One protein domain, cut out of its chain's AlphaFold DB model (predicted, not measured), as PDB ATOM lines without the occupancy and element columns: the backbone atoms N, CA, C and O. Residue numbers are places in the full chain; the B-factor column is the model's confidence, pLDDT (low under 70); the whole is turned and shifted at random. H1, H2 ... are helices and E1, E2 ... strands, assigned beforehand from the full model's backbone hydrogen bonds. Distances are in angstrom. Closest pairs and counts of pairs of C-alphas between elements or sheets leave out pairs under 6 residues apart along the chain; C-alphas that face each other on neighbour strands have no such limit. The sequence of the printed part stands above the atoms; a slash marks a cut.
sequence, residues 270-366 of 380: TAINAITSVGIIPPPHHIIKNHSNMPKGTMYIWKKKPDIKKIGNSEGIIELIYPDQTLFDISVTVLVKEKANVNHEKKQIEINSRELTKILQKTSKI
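This is residues 270 to 366 of the 380 residues of an uncharacterized protein of Lactobacillus reuteri (UniProt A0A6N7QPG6). A small, strongly curled sheet of four strands makes the body, like part of a barrel, with the short helix H1 beside its strands; from this body one long helix, H2, sticks out as a straight arm and makes much of the length. The printed part has 97 residues, with two named helices and four named strands in the order E1, H1, E2, E3, E4, H2. The sheet is mixed, with the strand order E1, E4, E3, E2, and the class is mixed, helices and strands. The whole is extended, with a radius of gyration of the C-alphas of 22.9 A and spans of 81 by 26 by 15 A.

The sheet's inner strands are E4, residues 327 to 337, and E3, residues 312 to 321. They are antiparallel neighbours and a hairpin, with 155 degrees between their directions; the C-alphas of Asp 329 and Glu 319 face each other at 4.5 A, and N 320 and O 328, 2.8 A, are within hydrogen-bond range. E2, residues 299 to 304, is an edge strand and forms a hairpin with E3, antiparallel at 135 degrees, with N 301 and O 319 at 3.0 A and N 319 and O 301 at 2.8 A. E2, E3 and E4 form a meander, each strand the antiparallel neighbour of the one before. The other edge strand, E1, residues 274 to 277, is parallel to E4 at 47 degrees, with N 335 and O 274 at 2.8 A and N 276 and O 335 at 3.0 A. E1 is apart from E2 and from E3. From edge to edge the strands' lines turn by 65 degrees and the way across the sheet turns by 118 degrees; the sheet is strongly twisted and curled. H1, residues 284 to 287, is on the sheet but at the sheet's level, with a height over the sheet of 0.5 A, beside the strands. The closest C-alphas of H1 and E2 are those of His 285 and Tyr 300, 5.6 A apart; those of H1 and E1 are Ala 274 and Ile 287, 6.0 A apart. H2, residues 342 to 366, is not on the sheet and is apart from E1, H1, E2 and E3. In H2 every O i to N i+4 pair is within hydrogen-bond range; H1 is too short for such a pair, and its one O i to N i+3 pair is within range.

E4 is the longest strand, 30.7 A from its first to its last C-alpha, and ends with C-alpha 337 at (463.046, 332.711, 343.401). E3 measures 28.6 A, E2 15.1 A and E1 10.4 A; E1 begins with C-alpha 274 at (467.132, 332.881, 353.331). H1, four residues, measures 5.5 A. H2, 25 residues, measures 36.5 A and ends with C-alpha 366 at (420.300, 341.230, 322.812).

The two C-alphas farthest apart are those of Asp 324 and Ile 366, at 81.3 A. Residues 341 to 366, of which 342 to 366 belong to H2, stand free. Without them the body has 71 residues, spans 40 by 19 by 15 A and has a radius of gyration of 12.5 A. The link from H1 to E2, 11 residues, is long; the links E3 to E4 and E4 to H2 are tight, and E1 to H1 and E2 to E3 are short. The printed part has no cut. Its mean pLDDT is 85.3, and the residues under 70 are 340 to 350, 352 to 353, 356 and 360; the mean pLDDT of H2 is 67.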
ATOM      1  N   THR A 270     474.208 331.569 364.184       92.44
ATOM      2  CA  THR A 270     473.485 330.532 363.448       92.44
ATOM      3  C   THR A 270     472.722 331.169 362.306       92.44
ATOM      4  O   THR A 270     472.011 332.155 362.503       92.44
ATOM      5  N   ALA A 271     472.874 330.610 361.112       93.62
ATOM      6  CA  ALA A 271     472.193 331.095 359.926       93.62
ATOM      7  C   ALA A 271     470.831 330.413 359.728       93.62
ATOM      8  O   ALA A 271     470.611 329.284 360.169       93.62
ATOM      9  N   ILE A 272     469.923 331.098 359.038       92.19
ATOM     10  CA  ILE A 272     468.710 330.517 358.456       92.19
ATOM     11  C   ILE A 272     468.869 330.376 356.942       92.19
ATOM     12  O   ILE A 272     469.631 331.109 356.314       92.19
ATOM     13  N   ASN A 273     468.078 329.489 356.341       88.19
ATOM     14  CA  ASN A 273     467.904 329.484 354.893       88.19
ATOM     15  C   ASN A 273     467.120 330.739 354.496       88.19
ATOM     16  O   ASN A 273     465.943 330.876 354.837       88.19
ATOM     17  N   ALA A 274     467.773 331.659 353.794       90.19
ATOM     18  CA  ALA A 274     467.132 332.881 353.331       90.19
ATOM     19  C   ALA A 274     466.448 332.654 351.980       90.19
ATOM     20  O   ALA A 274     466.927 331.882 351.150       90.19
ATOM     21  N   ILE A 275     465.343 333.358 351.740       91.94
ATOM     22  CA  ILE A 275     464.651 333.367 350.448       91.94
ATOM     23  C   ILE A 275     464.660 334.798 349.928       91.94
ATOM     24  O   ILE A 275     464.305 335.724 350.656       91.94
ATOM     25  N   THR A 276     465.053 334.981 348.672       93.50
ATOM     26  CA  THR A 276     465.035 336.284 348.000       93.50
ATOM     27  C   THR A 276     464.523 336.148 346.570       93.50
ATOM     28  O   THR A 276     464.456 335.045 346.028       93.50
ATOM     29  N   SER A 277     464.157 337.261 345.940       93.88
ATOM     30  CA  SER A 277     463.854 337.290 344.506       93.88
ATOM     31  C   SER A 277     465.099 337.613 343.682       93.88
ATOM     32  O   SER A 277     466.020 338.277 344.164       93.88
ATOM     33  N   VAL A 278     465.095 337.199 342.412       93.81
ATOM     34  CA  VAL A 278     466.126 337.577 341.433       93.81
ATOM     35  C   VAL A 278     466.379 339.088 341.478       93.81
ATOM     36  O   VAL A 278     465.447 339.896 341.436       93.81
ATOM     37  N   GLY A 279     467.655 339.471 341.558       91.50
ATOM     38  CA  GLY A 279     468.073 340.874 341.606       91.50
ATOM     39  C   GLY A 279     468.095 341.513 343.003       91.50
ATOM     40  O   GLY A 279     468.560 342.645 343.118       91.50
ATOM     41  N   ILE A 280     467.643 340.825 344.060       92.69
ATOM     42  CA  ILE A 280     467.567 341.377 345.424       92.69
ATOM     43  C   ILE A 280     468.544 340.649 346.351       92.69
ATOM     44  O   ILE A 280     468.410 339.449 346.586       92.69
ATOM     45  N   ILE A 281     469.514 341.375 346.916       93.25
ATOM     46  CA  ILE A 281     470.439 340.829 347.920       93.25
ATOM     47  C   ILE A 281     469.815 341.001 349.311       93.25
ATOM     48  O   ILE A 281     469.581 342.142 349.717       93.25
ATOM     49  N   PRO A 282     469.560 339.916 350.059       92.69
ATOM     50  CA  PRO A 282     469.059 340.029 351.423       92.69
ATOM     51  C   PRO A 282     470.101 340.692 352.350       92.69
ATOM     52  O   PRO A 282     471.304 340.433 352.212       92.69
ATOM     53  N   PRO A 283     469.672 341.528 353.315       93.81
ATOM     54  CA  PRO A 283     470.558 342.049 354.352       93.81
ATOM     55  C   PRO A 283     471.188 340.902 355.168       93.81
ATOM     56  O   PRO A 283     470.444 340.031 355.622       93.81
ATOM     57  N   PRO A 284     472.514 340.899 355.414       94.62
ATOM     58  CA  PRO A 284     473.188 339.809 356.128       94.62
ATOM     59  C   PRO A 284     472.582 339.483 357.497       94.62
ATOM     60  O   PRO A 284     472.361 338.322 357.826       94.62
ATOM     61  N   HIS A 285     472.263 340.509 358.291       92.44
ATOM     62  CA  HIS A 285     471.779 340.329 359.662       92.44
ATOM     63  C   HIS A 285     470.435 339.581 359.741       92.44
ATOM     64  O   HIS A 285     470.214 338.843 360.694       92.44
ATOM     65  N   HIS A 286     469.565 339.694 358.724       91.69
ATOM     66  CA  HIS A 286     468.309 338.931 358.657       91.69
ATOM     67  C   HIS A 286     468.538 337.422 358.514       91.69
ATOM     68  O   HIS A 286     467.661 336.629 358.846       91.69
ATOM     69  N   ILE A 287     469.705 337.021 358.010       94.50
ATOM     70  CA  ILE A 287     470.069 335.619 357.807       94.50
ATOM     71  C   ILE A 287     470.630 335.021 359.100       94.50
ATOM     72  O   ILE A 287     470.615 333.807 359.268       94.50
ATOM     73  N   ILE A 288     471.066 335.842 360.057       94.44
ATOM     74  CA  ILE A 288     471.553 335.373 361.354       94.44
ATOM     75  C   ILE A 288     470.374 335.251 362.328       94.44
ATOM     76  O   ILE A 288     469.865 336.237 362.870       94.44
ATOM     77  N   LYS A 289     469.944 334.010 362.582       93.06
ATOM     78  CA  LYS A 289     468.779 333.660 363.411       93.06
ATOM     79  C   LYS A 289     468.837 334.296 364.795       93.06
ATOM     80  O   LYS A 289     467.840 334.793 365.304       93.06
ATOM     81  N   ASN A 290     470.010 334.240 365.413       91.38
ATOM     82  CA  ASN A 290     470.260 334.679 366.778       91.38
ATOM     83  C   ASN A 290     471.054 335.990 366.832       91.38
ATOM     84  O   ASN A 290     471.800 336.197 367.786       91.38
ATOM     85  N   HIS A 291     470.891 336.879 365.844       88.50
ATOM     86  CA  HIS A 291     471.553 338.190 365.832       88.50
ATOM     87  C   HIS A 291     471.257 339.005 367.103       88.50
ATOM     88  O   HIS A 291     472.141 339.673 367.621       88.50
ATOM     89  N   SER A 292     470.054 338.888 367.677       88.94
ATOM     90  CA  SER A 292     469.678 339.549 368.936       88.94
ATOM     91  C   SER A 292     470.433 339.030 370.165       88.94
ATOM     92  O   SER A 292     470.495 339.714 371.186       88.94
ATOM     93  N   ASN A 293     471.006 337.827 370.078       88.88
ATOM     94  CA  ASN A 293     471.823 337.240 371.132       88.88
ATOM     95  C   ASN A 293     473.305 337.604 371.001       88.88
ATOM     96  O   ASN A 293     474.060 337.257 371.911       88.88
ATOM     97  N   MET A 294     473.710 338.231 369.893       89.00
ATOM     98  CA  MET A 294     475.086 338.667 369.665       89.00
ATOM     99  C   MET A 294     475.407 339.914 370.497       89.00
ATOM    100  O   MET A 294     474.490 340.634 370.911       89.00
ATOM    101  N   PRO A 295     476.696 340.191 370.756       87.19
ATOM    102  CA  PRO A 295     477.112 341.424 371.408       87.19
ATOM    103  C   PRO A 295     476.530 342.670 370.725       87.19
ATOM    104  O   PRO A 295     476.451 342.771 369.500       87.19
ATOM    105  N   LYS A 296     476.119 343.660 371.522       87.69
ATOM    106  CA  LYS A 296     475.647 344.938 370.970       87.69
ATOM    107  C   LYS A 296     476.787 345.616 370.214       87.69
ATOM    108  O   LYS A 296     477.865 345.780 370.770       87.69
ATOM    109  N   GLY A 297     476.517 346.044 368.984       88.31
ATOM    110  CA  GLY A 297     477.520 346.643 368.099       88.31
ATOM    111  C   GLY A 297     478.135 345.665 367.097       88.31
ATOM    112  O   GLY A 297     478.887 346.115 366.242       88.31
ATOM    113  N   THR A 298     477.787 344.371 367.140       91.94
ATOM    114  CA  THR A 298     478.176 343.433 366.079       91.94
ATOM    115  C   THR A 298     477.650 343.907 364.725       91.94
ATOM    116  O   THR A 298     476.449 344.135 364.551       91.94
ATOM    117  N   MET A 299     478.553 344.039 363.757       94.19
ATOM    118  CA  MET A 299     478.229 344.358 362.370       94.19
ATOM    119  C   MET A 299     478.187 343.083 361.532       94.19
ATOM    120  O   MET A 299     478.925 342.135 361.785       94.19
ATOM    121  N   TYR A 300     477.339 343.076 360.505       95.88
ATOM    122  CA  TYR A 300     477.165 341.938 359.605       95.88
ATOM    123  C   TYR A 300     477.385 342.397 358.171       95.88
ATOM    124  O   TYR A 300     476.600 343.195 357.649       95.88
ATOM    125  N   ILE A 301     478.425 341.879 357.526       96.81
ATOM    126  CA  ILE A 301     478.797 342.265 356.167       96.81
ATOM    127  C   ILE A 301     478.892 341.045 355.255       96.81
ATOM    128  O   ILE A 301     479.210 339.939 355.678       96.81
ATOM    129  N   TRP A 302     478.596 341.235 353.971       97.00
ATOM    130  CA  TRP A 302     478.823 340.196 352.969       97.00
ATOM    131  C   TRP A 302     480.301 340.178 352.583       97.00
ATOM    132  O   TRP A 302     480.729 341.030 351.805       97.00
ATOM    133  N   LYS A 303     481.046 339.175 353.052       97.38
ATOM    134  CA  LYS A 303     482.400 338.882 352.562       97.38
ATOM    135  C   LYS A 303     482.356 338.293 351.157       97.38
ATOM    136  O   LYS A 303     483.104 338.697 350.272       97.38
ATOM    137  N   LYS A 304     481.395 337.392 350.926       97.31
ATOM    138  CA  LYS A 304     481.047 336.860 349.603       97.31
ATOM    139  C   LYS A 304     479.539 336.951 349.410       97.31
ATOM    140  O   LYS A 304     478.782 336.262 350.087       97.31
ATOM    141  N   LYS A 305     479.094 337.808 348.490       95.88
ATOM    142  CA  LYS A 305     477.666 337.953 348.164       95.88
ATOM    143  C   LYS A 305     477.159 336.701 347.430       95.88
ATOM    144  O   LYS A 305     477.880 336.210 346.559       95.88
ATOM    145  N   PRO A 306     475.937 336.220 347.723       95.12
ATOM    146  CA  PRO A 306     475.317 335.159 346.938       95.12
ATOM    147  C   PRO A 306     475.039 335.645 345.509       95.12
ATOM    148  O   PRO A 306     474.695 336.812 345.295       95.12
ATOM    149  N   ASP A 307     475.162 334.754 344.526       94.88
ATOM    150  CA  ASP A 307     474.699 335.028 343.163       94.88
ATOM    151  C   ASP A 307     473.167 335.050 343.137       94.88
ATOM    152  O   ASP A 307     472.515 334.031 343.353       94.88
ATOM    153  N   ILE A 308     472.609 336.228 342.875       95.12
ATOM    154  CA  ILE A 308     471.169 336.516 342.820       95.12
ATOM    155  C   ILE A 308     470.646 336.663 341.384       95.12
ATOM    156  O   ILE A 308     469.520 337.126 341.181       95.12
ATOM    157  N   LYS A 309     471.463 336.336 340.373       94.12
ATOM    158  CA  LYS A 309     471.078 336.431 338.954       94.12
ATOM    159  C   LYS A 309     470.345 335.187 338.464       94.12
ATOM    160  O   LYS A 309     469.566 335.281 337.519       94.12
ATOM    161  N   LYS A 310     470.602 334.035 339.083       92.31
ATOM    162  CA  LYS A 310     470.027 332.740 338.709       92.31
ATOM    163  C   LYS A 310     469.063 332.260 339.784       92.31
ATOM    164  O   LYS A 310     469.321 332.429 340.969       92.31
ATOM    165  N   ILE A 311     467.961 331.663 339.348       94.00
ATOM    166  CA  ILE A 311     467.003 330.986 340.226       94.00
ATOM    167  C   ILE A 311     467.670 329.725 340.788       94.00
ATOM    168  O   ILE A 311     468.394 329.038 340.067       94.00
ATOM    169  N   GLY A 312     467.403 329.416 342.055       91.56
ATOM    170  CA  GLY A 312     467.953 328.251 342.747       91.56
ATOM    171  C   GLY A 312     468.750 328.615 343.996       91.56
ATOM    172  O   GLY A 312     468.721 329.752 344.467       91.56
ATOM    173  N   ASN A 313     469.427 327.620 344.565       95.31
ATOM    174  CA  ASN A 313     470.266 327.808 345.745       95.31
ATOM    175  C   ASN A 313     471.597 328.451 345.358       95.31
ATOM    176  O   ASN A 313     472.238 328.044 344.390       95.31
ATOM    177  N   SER A 314     472.015 329.429 346.152       94.62
ATOM    178  CA  SER A 314     473.241 330.186 345.954       94.62
ATOM    179  C   SER A 314     473.955 330.377 347.285       94.62
ATOM    180  O   SER A 314     473.316 330.660 348.299       94.62
ATOM    181  N   GLU A 315     475.273 330.211 347.298       95.81
ATOM    182  CA  GLU A 315     476.080 330.303 348.516       95.81
ATOM    183  C   GLU A 315     476.673 331.702 348.696       95.81
ATOM    184  O   GLU A 315     477.165 332.321 347.748       95.81
ATOM    185  N   GLY A 316     476.679 332.181 349.937       96.06
ATOM    186  CA  GLY A 316     477.355 333.404 350.354       96.06
ATOM    187  C   GLY A 316     478.118 333.201 351.662       96.06
ATOM    188  O   GLY A 316     477.936 332.202 352.354       96.06
ATOM    189  N   ILE A 317     478.971 334.163 351.999       97.25
ATOM    190  CA  ILE A 317     479.711 334.202 353.264       97.25
ATOM    191  C   ILE A 317     479.433 335.548 353.919       97.25
ATOM    192  O   ILE A 317     479.685 336.600 353.318       97.25
ATOM    193  N   ILE A 318     478.906 335.496 355.136       97.06
ATOM    194  CA  ILE A 318     478.719 336.661 355.996       97.06
ATOM    195  C   ILE A 318     479.904 336.707 356.957       97.06
ATOM    196  O   ILE A 318     480.197 335.711 357.606       97.06
ATOM    197  N   GLU A 319     480.558 337.854 357.053       96.38
ATOM    198  CA  GLU A 319     481.572 338.135 358.067       96.38
ATOM    199  C   GLU A 319     480.924 338.986 359.160       96.38
ATOM    200  O   GLU A 319     480.261 339.998 358.892       96.38
ATOM    201  N   LEU A 320     481.044 338.511 360.394       94.38
ATOM    202  CA  LEU A 320     480.620 339.202 361.597       94.38
ATOM    203  C   LEU A 320     481.827 339.951 362.143       94.38
ATOM    204  O   LEU A 320     482.877 339.347 362.336       94.38
ATOM    205  N   ILE A 321     481.656 341.243 362.405       92.88
ATOM    206  CA  ILE A 321     482.660 342.078 363.068       92.88
ATOM    207  C   ILE A 321     482.134 342.374 364.464       92.88
ATOM    208  O   ILE A 321     481.127 343.076 364.609       92.88
ATOM    209  N   TYR A 322     482.772 341.815 365.484       90.56
ATOM    210  CA  TYR A 322     482.374 342.031 366.869       90.56
ATOM    211  C   TYR A 322     482.913 343.367 367.409       90.56
ATOM    212  O   TYR A 322     483.812 343.966 366.814       90.56
ATOM    213  N   PRO A 323     482.361 343.885 368.525       87.19
ATOM    214  CA  PRO A 323     482.792 345.162 369.103       87.19
ATOM    215  C   PRO A 323     484.277 345.230 369.498       87.19
ATOM    216  O   PRO A 323     484.854 346.314 369.523       87.19
ATOM    217  N   ASP A 324     484.892 344.091 369.802       81.56
ATOM    218  CA  ASP A 324     486.321 343.926 370.098       81.56
ATOM    219  C   ASP A 324     487.188 343.755 368.835       81.56
ATOM    220  O   ASP A 324     488.395 343.552 368.940       81.56
ATOM    221  N   GLN A 325     486.584 343.895 367.650       85.56
ATOM    222  CA  GLN A 325     487.196 343.771 366.325       85.56
ATOM    223  C   GLN A 325     487.577 342.341 365.917       85.56
ATOM    224  O   GLN A 325     488.205 342.165 364.869       85.56
ATOM    225  N   THR A 326     487.176 341.309 366.671       87.00
ATOM    226  CA  THR A 326     487.300 339.930 366.179       87.00
ATOM    227  C   THR A 326     486.339 339.691 365.019       87.00
ATOM    228  O   THR A 326     485.303 340.355 364.872       87.00
ATOM    229  N   LEU A 327     486.716 338.745 364.158       90.88
ATOM    230  CA  LEU A 327     485.999 338.417 362.934       90.88
ATOM    231  C   LEU A 327     485.518 336.969 362.978       90.88
ATOM    232  O   LEU A 327     486.270 336.076 363.370       90.88
ATOM    233  N   PHE A 328     484.294 336.727 362.512       90.94
ATOM    234  CA  PHE A 328     483.761 335.376 362.346       90.94
ATOM    235  C   PHE A 328     483.032 335.223 361.015       90.94
ATOM    236  O   PHE A 328     482.051 335.917 360.746       90.94
ATOM    237  N   ASP A 329     483.474 334.261 360.212       94.62
ATOM    238  CA  ASP A 329     482.868 333.948 358.923       94.62
ATOM    239  C   ASP A 329     481.821 332.839 359.065       94.62
ATOM    240  O   ASP A 329     482.085 331.773 359.623       94.62
ATOM    241  N   ILE A 330     480.635 333.060 358.499       94.31
ATOM    242  CA  ILE A 330     479.571 332.061 358.411       94.31
ATOM    243  C   ILE A 330     479.109 331.885 356.963       94.31
ATOM    244  O   ILE A 330     478.667 332.826 356.298       94.31
ATOM    245  N   SER A 331     479.199 330.648 356.475       95.12
ATOM    246  CA  SER A 331     478.664 330.250 355.173       95.12
ATOM    247  C   SER A 331     477.150 330.089 355.247       95.12
ATOM    248  O   SER A 331     476.625 329.468 356.173       95.12
ATOM    249  N   VAL A 332     476.443 330.637 354.262       96.12
ATOM    250  CA  VAL A 332     474.978 330.630 354.205       96.12
ATOM    251  C   VAL A 332     474.479 330.283 352.809       96.12
ATOM    252  O   VAL A 332     475.115 330.616 351.808       96.12
ATOM    253  N   THR A 333     473.293 329.683 352.747       95.12
ATOM    254  CA  THR A 333     472.606 329.369 351.491       95.12
ATOM    255  C   THR A 333     471.373 330.251 351.341       95.12
ATOM    256  O   THR A 333     470.538 330.351 352.244       95.12
ATOM    257  N   VAL A 334     471.249 330.888 350.179       95.69
ATOM    258  CA  VAL A 334     470.119 331.737 349.803       95.69
ATOM    259  C   VAL A 334     469.391 331.103 348.623       95.69
ATOM    260  O   VAL A 334     469.984 330.872 347.571       95.69
ATOM    261  N   LEU A 335     468.095 330.843 348.786       95.25
ATOM    262  CA  LEU A 335     467.219 330.392 347.711       95.25
ATOM    263  C   LEU A 335     466.692 331.604 346.937       95.25
ATOM    264  O   LEU A 335     465.903 332.400 347.455       95.25
ATOM    265  N   VAL A 336     467.098 331.720 345.679       95.75
ATOM    266  CA  VAL A 336     466.647 332.758 344.753       95.75
ATOM    267  C   VAL A 336     465.417 332.256 344.003       95.75
ATOM    268  O   VAL A 336     465.467 331.228 343.327       95.75
ATOM    269  N   LYS A 337     464.304 332.981 344.110       91.75
ATOM    270  CA  LYS A 337     463.046 332.711 343.401       91.75
ATOM    271  C   LYS A 337     462.794 333.755 342.323       91.75
ATOM    272  O   LYS A 337     463.361 334.849 342.351       91.75
ATOM    273  N   GLU A 338     461.900 333.440 341.393       90.69
ATOM    274  CA  GLU A 338     461.398 334.430 340.443       90.69
ATOM    275  C   GLU A 338     460.856 335.665 341.167       90.69
ATOM    276  O   GLU A 338     460.312 335.603 342.274       90.69
ATOM    277  N   LYS A 339     461.037 336.823 340.534       79.44
ATOM    278  CA  LYS A 339     460.430 338.058 341.009       79.44
ATOM    279  C   LYS A 339     458.924 337.932 340.800       79.44
ATOM    280  O   LYS A 339     458.498 337.709 339.669       79.44
ATOM    281  N   ALA A 340     458.132 338.077 341.865       62.97
ATOM    282  CA  ALA A 340     456.676 338.095 341.755       62.97
ATOM    283  C   ALA A 340     456.276 339.175 340.738       62.97
ATOM    284  O   ALA A 340     456.496 340.372 340.946       62.97
ATOM    285  N   ASN A 341     455.789 338.741 339.578       50.88
ATOM    286  CA  ASN A 341     455.578 339.619 338.444       50.88
ATOM    287  C   ASN A 341     454.178 340.231 338.567       50.88
ATOM    288  O   ASN A 341     453.211 339.696 338.033       50.88
ATOM    289  N   VAL A 342     454.068 341.371 339.263       51.53
ATOM    290  CA  VAL A 342     452.813 342.147 339.413       51.53
ATOM    291  C   VAL A 342     452.162 342.449 338.047       51.53
ATOM    292  O   VAL A 342     450.951 342.635 337.940       51.53
ATOM    293  N   ASN A 343     452.952 342.444 336.970       52.00
ATOM    294  CA  ASN A 343     452.473 342.654 335.608       52.00
ATOM    295  C   ASN A 343     451.714 341.456 335.018       52.00
ATOM    296  O   ASN A 343     450.845 341.679 334.180       52.00
ATOM    297  N   HIS A 344     451.983 340.214 335.437       51.75
ATOM    298  CA  HIS A 344     451.212 339.059 334.957       51.75
ATOM    299  C   HIS A 344     449.793 339.068 335.531       51.75
ATOM    300  O   HIS A 344     448.837 338.908 334.778       51.75
ATOM    301  N   GLU A 345     449.642 339.363 336.825       48.75
ATOM    302  CA  GLU A 345     448.324 339.494 337.457       48.75
ATOM    303  C   GLU A 345     447.545 340.689 336.901       48.75
ATOM    304  O   GLU A 345     446.385 340.536 336.521       48.75
ATOM    305  N   LYS A 346     448.180 341.861 336.740       51.03
ATOM    306  CA  LYS A 346     447.520 343.030 336.127       51.03
ATOM    307  C   LYS A 346     447.060 342.758 334.694       51.03
ATOM    308  O   LYS A 346     445.940 343.117 334.348       51.03
ATOM    309  N   LYS A 347     447.885 342.095 333.877       54.19
ATOM    310  CA  LYS A 347     447.541 341.774 332.483       54.19
ATOM    311  C   LYS A 347     446.422 340.730 332.404       54.19
ATOM    312  O   LYS A 347     445.534 340.873 331.571       54.19
ATOM    313  N   GLN A 348     446.407 339.738 333.299       52.66
ATOM    314  CA  GLN A 348     445.326 338.750 333.399       52.66
ATOM    315  C   GLN A 348     444.000 339.401 333.830       52.66
ATOM    316  O   GLN A 348     442.960 339.138 333.230       52.66
ATOM    317  N   ILE A 349     444.033 340.293 334.826       61.22
ATOM    318  CA  ILE A 349     442.857 341.043 335.297       61.22
ATOM    319  C   ILE A 349     442.330 341.965 334.190       61.22
ATOM    320  O   ILE A 349     441.123 342.032 333.960       61.22
ATOM    321  N   GLU A 350     443.222 342.636 333.457       64.56
ATOM    322  CA  GLU A 350     442.842 343.508 332.349       64.56
ATOM    323  C   GLU A 350     442.218 342.715 331.185       64.56
ATOM    324  O   GLU A 350     441.170 343.111 330.671       64.56
ATOM    325  N   ILE A 351     442.786 341.560 330.817       70.62
ATOM    326  CA  ILE A 351     442.209 340.649 329.812       70.62
ATOM    327  C   ILE A 351     440.813 340.189 330.248       70.62
ATOM    328  O   ILE A 351     439.855 340.363 329.492       70.62
ATOM    329  N   ASN A 352     440.669 339.710 331.486       69.62
ATOM    330  CA  ASN A 352     439.386 339.248 332.015       69.62
ATOM    331  C   ASN A 352     438.335 340.377 332.031       69.62
ATOM    332  O   ASN A 352     437.179 340.161 331.667       69.62
ATOM    333  N   SER A 353     438.731 341.609 332.373       66.56
ATOM    334  CA  SER A 353     437.834 342.775 332.348       66.56
ATOM    335  C   SER A 353     437.363 343.142 330.929       66.56
ATOM    336  O   SER A 353     436.192 343.482 330.722       66.56
ATOM    337  N   ARG A 354     438.239 343.020 329.920       77.38
ATOM    338  CA  ARG A 354     437.908 343.255 328.503       77.38
ATOM    339  C   ARG A 354     436.981 342.177 327.940       77.38
ATOM    340  O   ARG A 354     436.129 342.482 327.107       77.38
ATOM    341  N   GLU A 355     437.116 340.929 328.377       78.44
ATOM    342  CA  GLU A 355     436.187 339.866 327.975       78.44
ATOM    343  C   GLU A 355     434.807 340.034 328.618       78.44
ATOM    344  O   GLU A 355     433.793 339.981 327.918       78.44
ATOM    345  N   LEU A 356     434.753 340.351 329.916       69.50
ATOM    346  CA  LEU A 356     433.497 340.621 330.625       69.50
ATOM    347  C   LEU A 356     432.730 341.807 330.019       69.50
ATOM    348  O   LEU A 356     431.515 341.731 329.822       69.50
ATOM    349  N   THR A 357     433.425 342.887 329.654       72.38
ATOM    350  CA  THR A 357     432.801 344.051 328.997       72.38
ATOM    351  C   THR A 357     432.260 343.722 327.603       72.38
ATOM    352  O   THR A 357     431.157 344.158 327.266       72.38
ATOM    353  N   LYS A 358     432.954 342.891 326.811       82.00
ATOM    354  CA  LYS A 358     432.435 342.389 325.524       82.00
ATOM    355  C   LYS A 358     431.168 341.547 325.702       82.00
ATOM    356  O   LYS A 358     430.216 341.710 324.934       82.00
ATOM    357  N   ILE A 359     431.127 340.679 326.714       75.56
ATOM    358  CA  ILE A 359     429.946 339.857 327.026       75.56
ATOM    359  C   ILE A 359     428.763 340.748 327.429       75.56
ATOM    360  O   ILE A 359     427.671 340.585 326.883       75.56
ATOM    361  N   LEU A 360     428.980 341.744 328.296       68.69
ATOM    362  CA  LEU A 360     427.949 342.705 328.722       68.69
ATOM    363  C   LEU A 360     427.414 343.572 327.568       68.69
ATOM    364  O   LEU A 360     426.216 343.861 327.481       68.69
ATOM    365  N   GLN A 361     428.271 343.970 326.625       77.44
ATOM    366  CA  GLN A 361     427.829 344.663 325.411       77.44
ATOM    367  C   GLN A 361     426.986 343.758 324.504       77.44
ATOM    368  O   GLN A 361     426.008 344.207 323.905       77.44
ATOM    369  N   LYS A 362     427.329 342.471 324.403       81.25
ATOM    370  CA  LYS A 362     426.550 341.513 323.613       81.25
ATOM    371  C   LYS A 362     425.178 341.258 324.246       81.25
ATOM    372  O   LYS A 362     424.173 341.303 323.540       81.25
ATOM    373  N   THR A 363     425.108 341.071 325.564       71.88
ATOM    374  CA  THR A 363     423.839 340.853 326.281       71.88
ATOM    375  C   THR A 363     422.947 342.093 326.290       71.88
ATOM    376  O   THR A 363     421.739 341.966 326.099       71.88
ATOM    377  N   SER A 364     423.507 343.300 326.413       74.44
ATOM    378  CA  SER A 364     422.731 344.547 326.298       74.44
ATOM    379  C   SER A 364     422.165 344.766 324.892       74.44
ATOM    380  O   SER A 364     421.001 345.149 324.760       74.44
ATOM    381  N   LYS A 365     422.920 344.441 323.832       81.00
ATOM    382  CA  LYS A 365     422.400 344.440 322.451       81.00
ATOM    383  C   LYS A 365     421.246 343.450 322.276       81.00
ATOM    384  O   LYS A 365     420.231 343.812 321.686       81.00
ATOM    385  N   ILE A 366     421.367 342.244 322.834       70.31
ATOM    386  CA  ILE A 366     420.300 341.230 322.812       70.31
ATOM    387  C   ILE A 366     419.063 341.724 323.578       70.31
ATOM    388  O   ILE A 366     417.954 341.670 323.054       70.31
TER     389      ILE A 366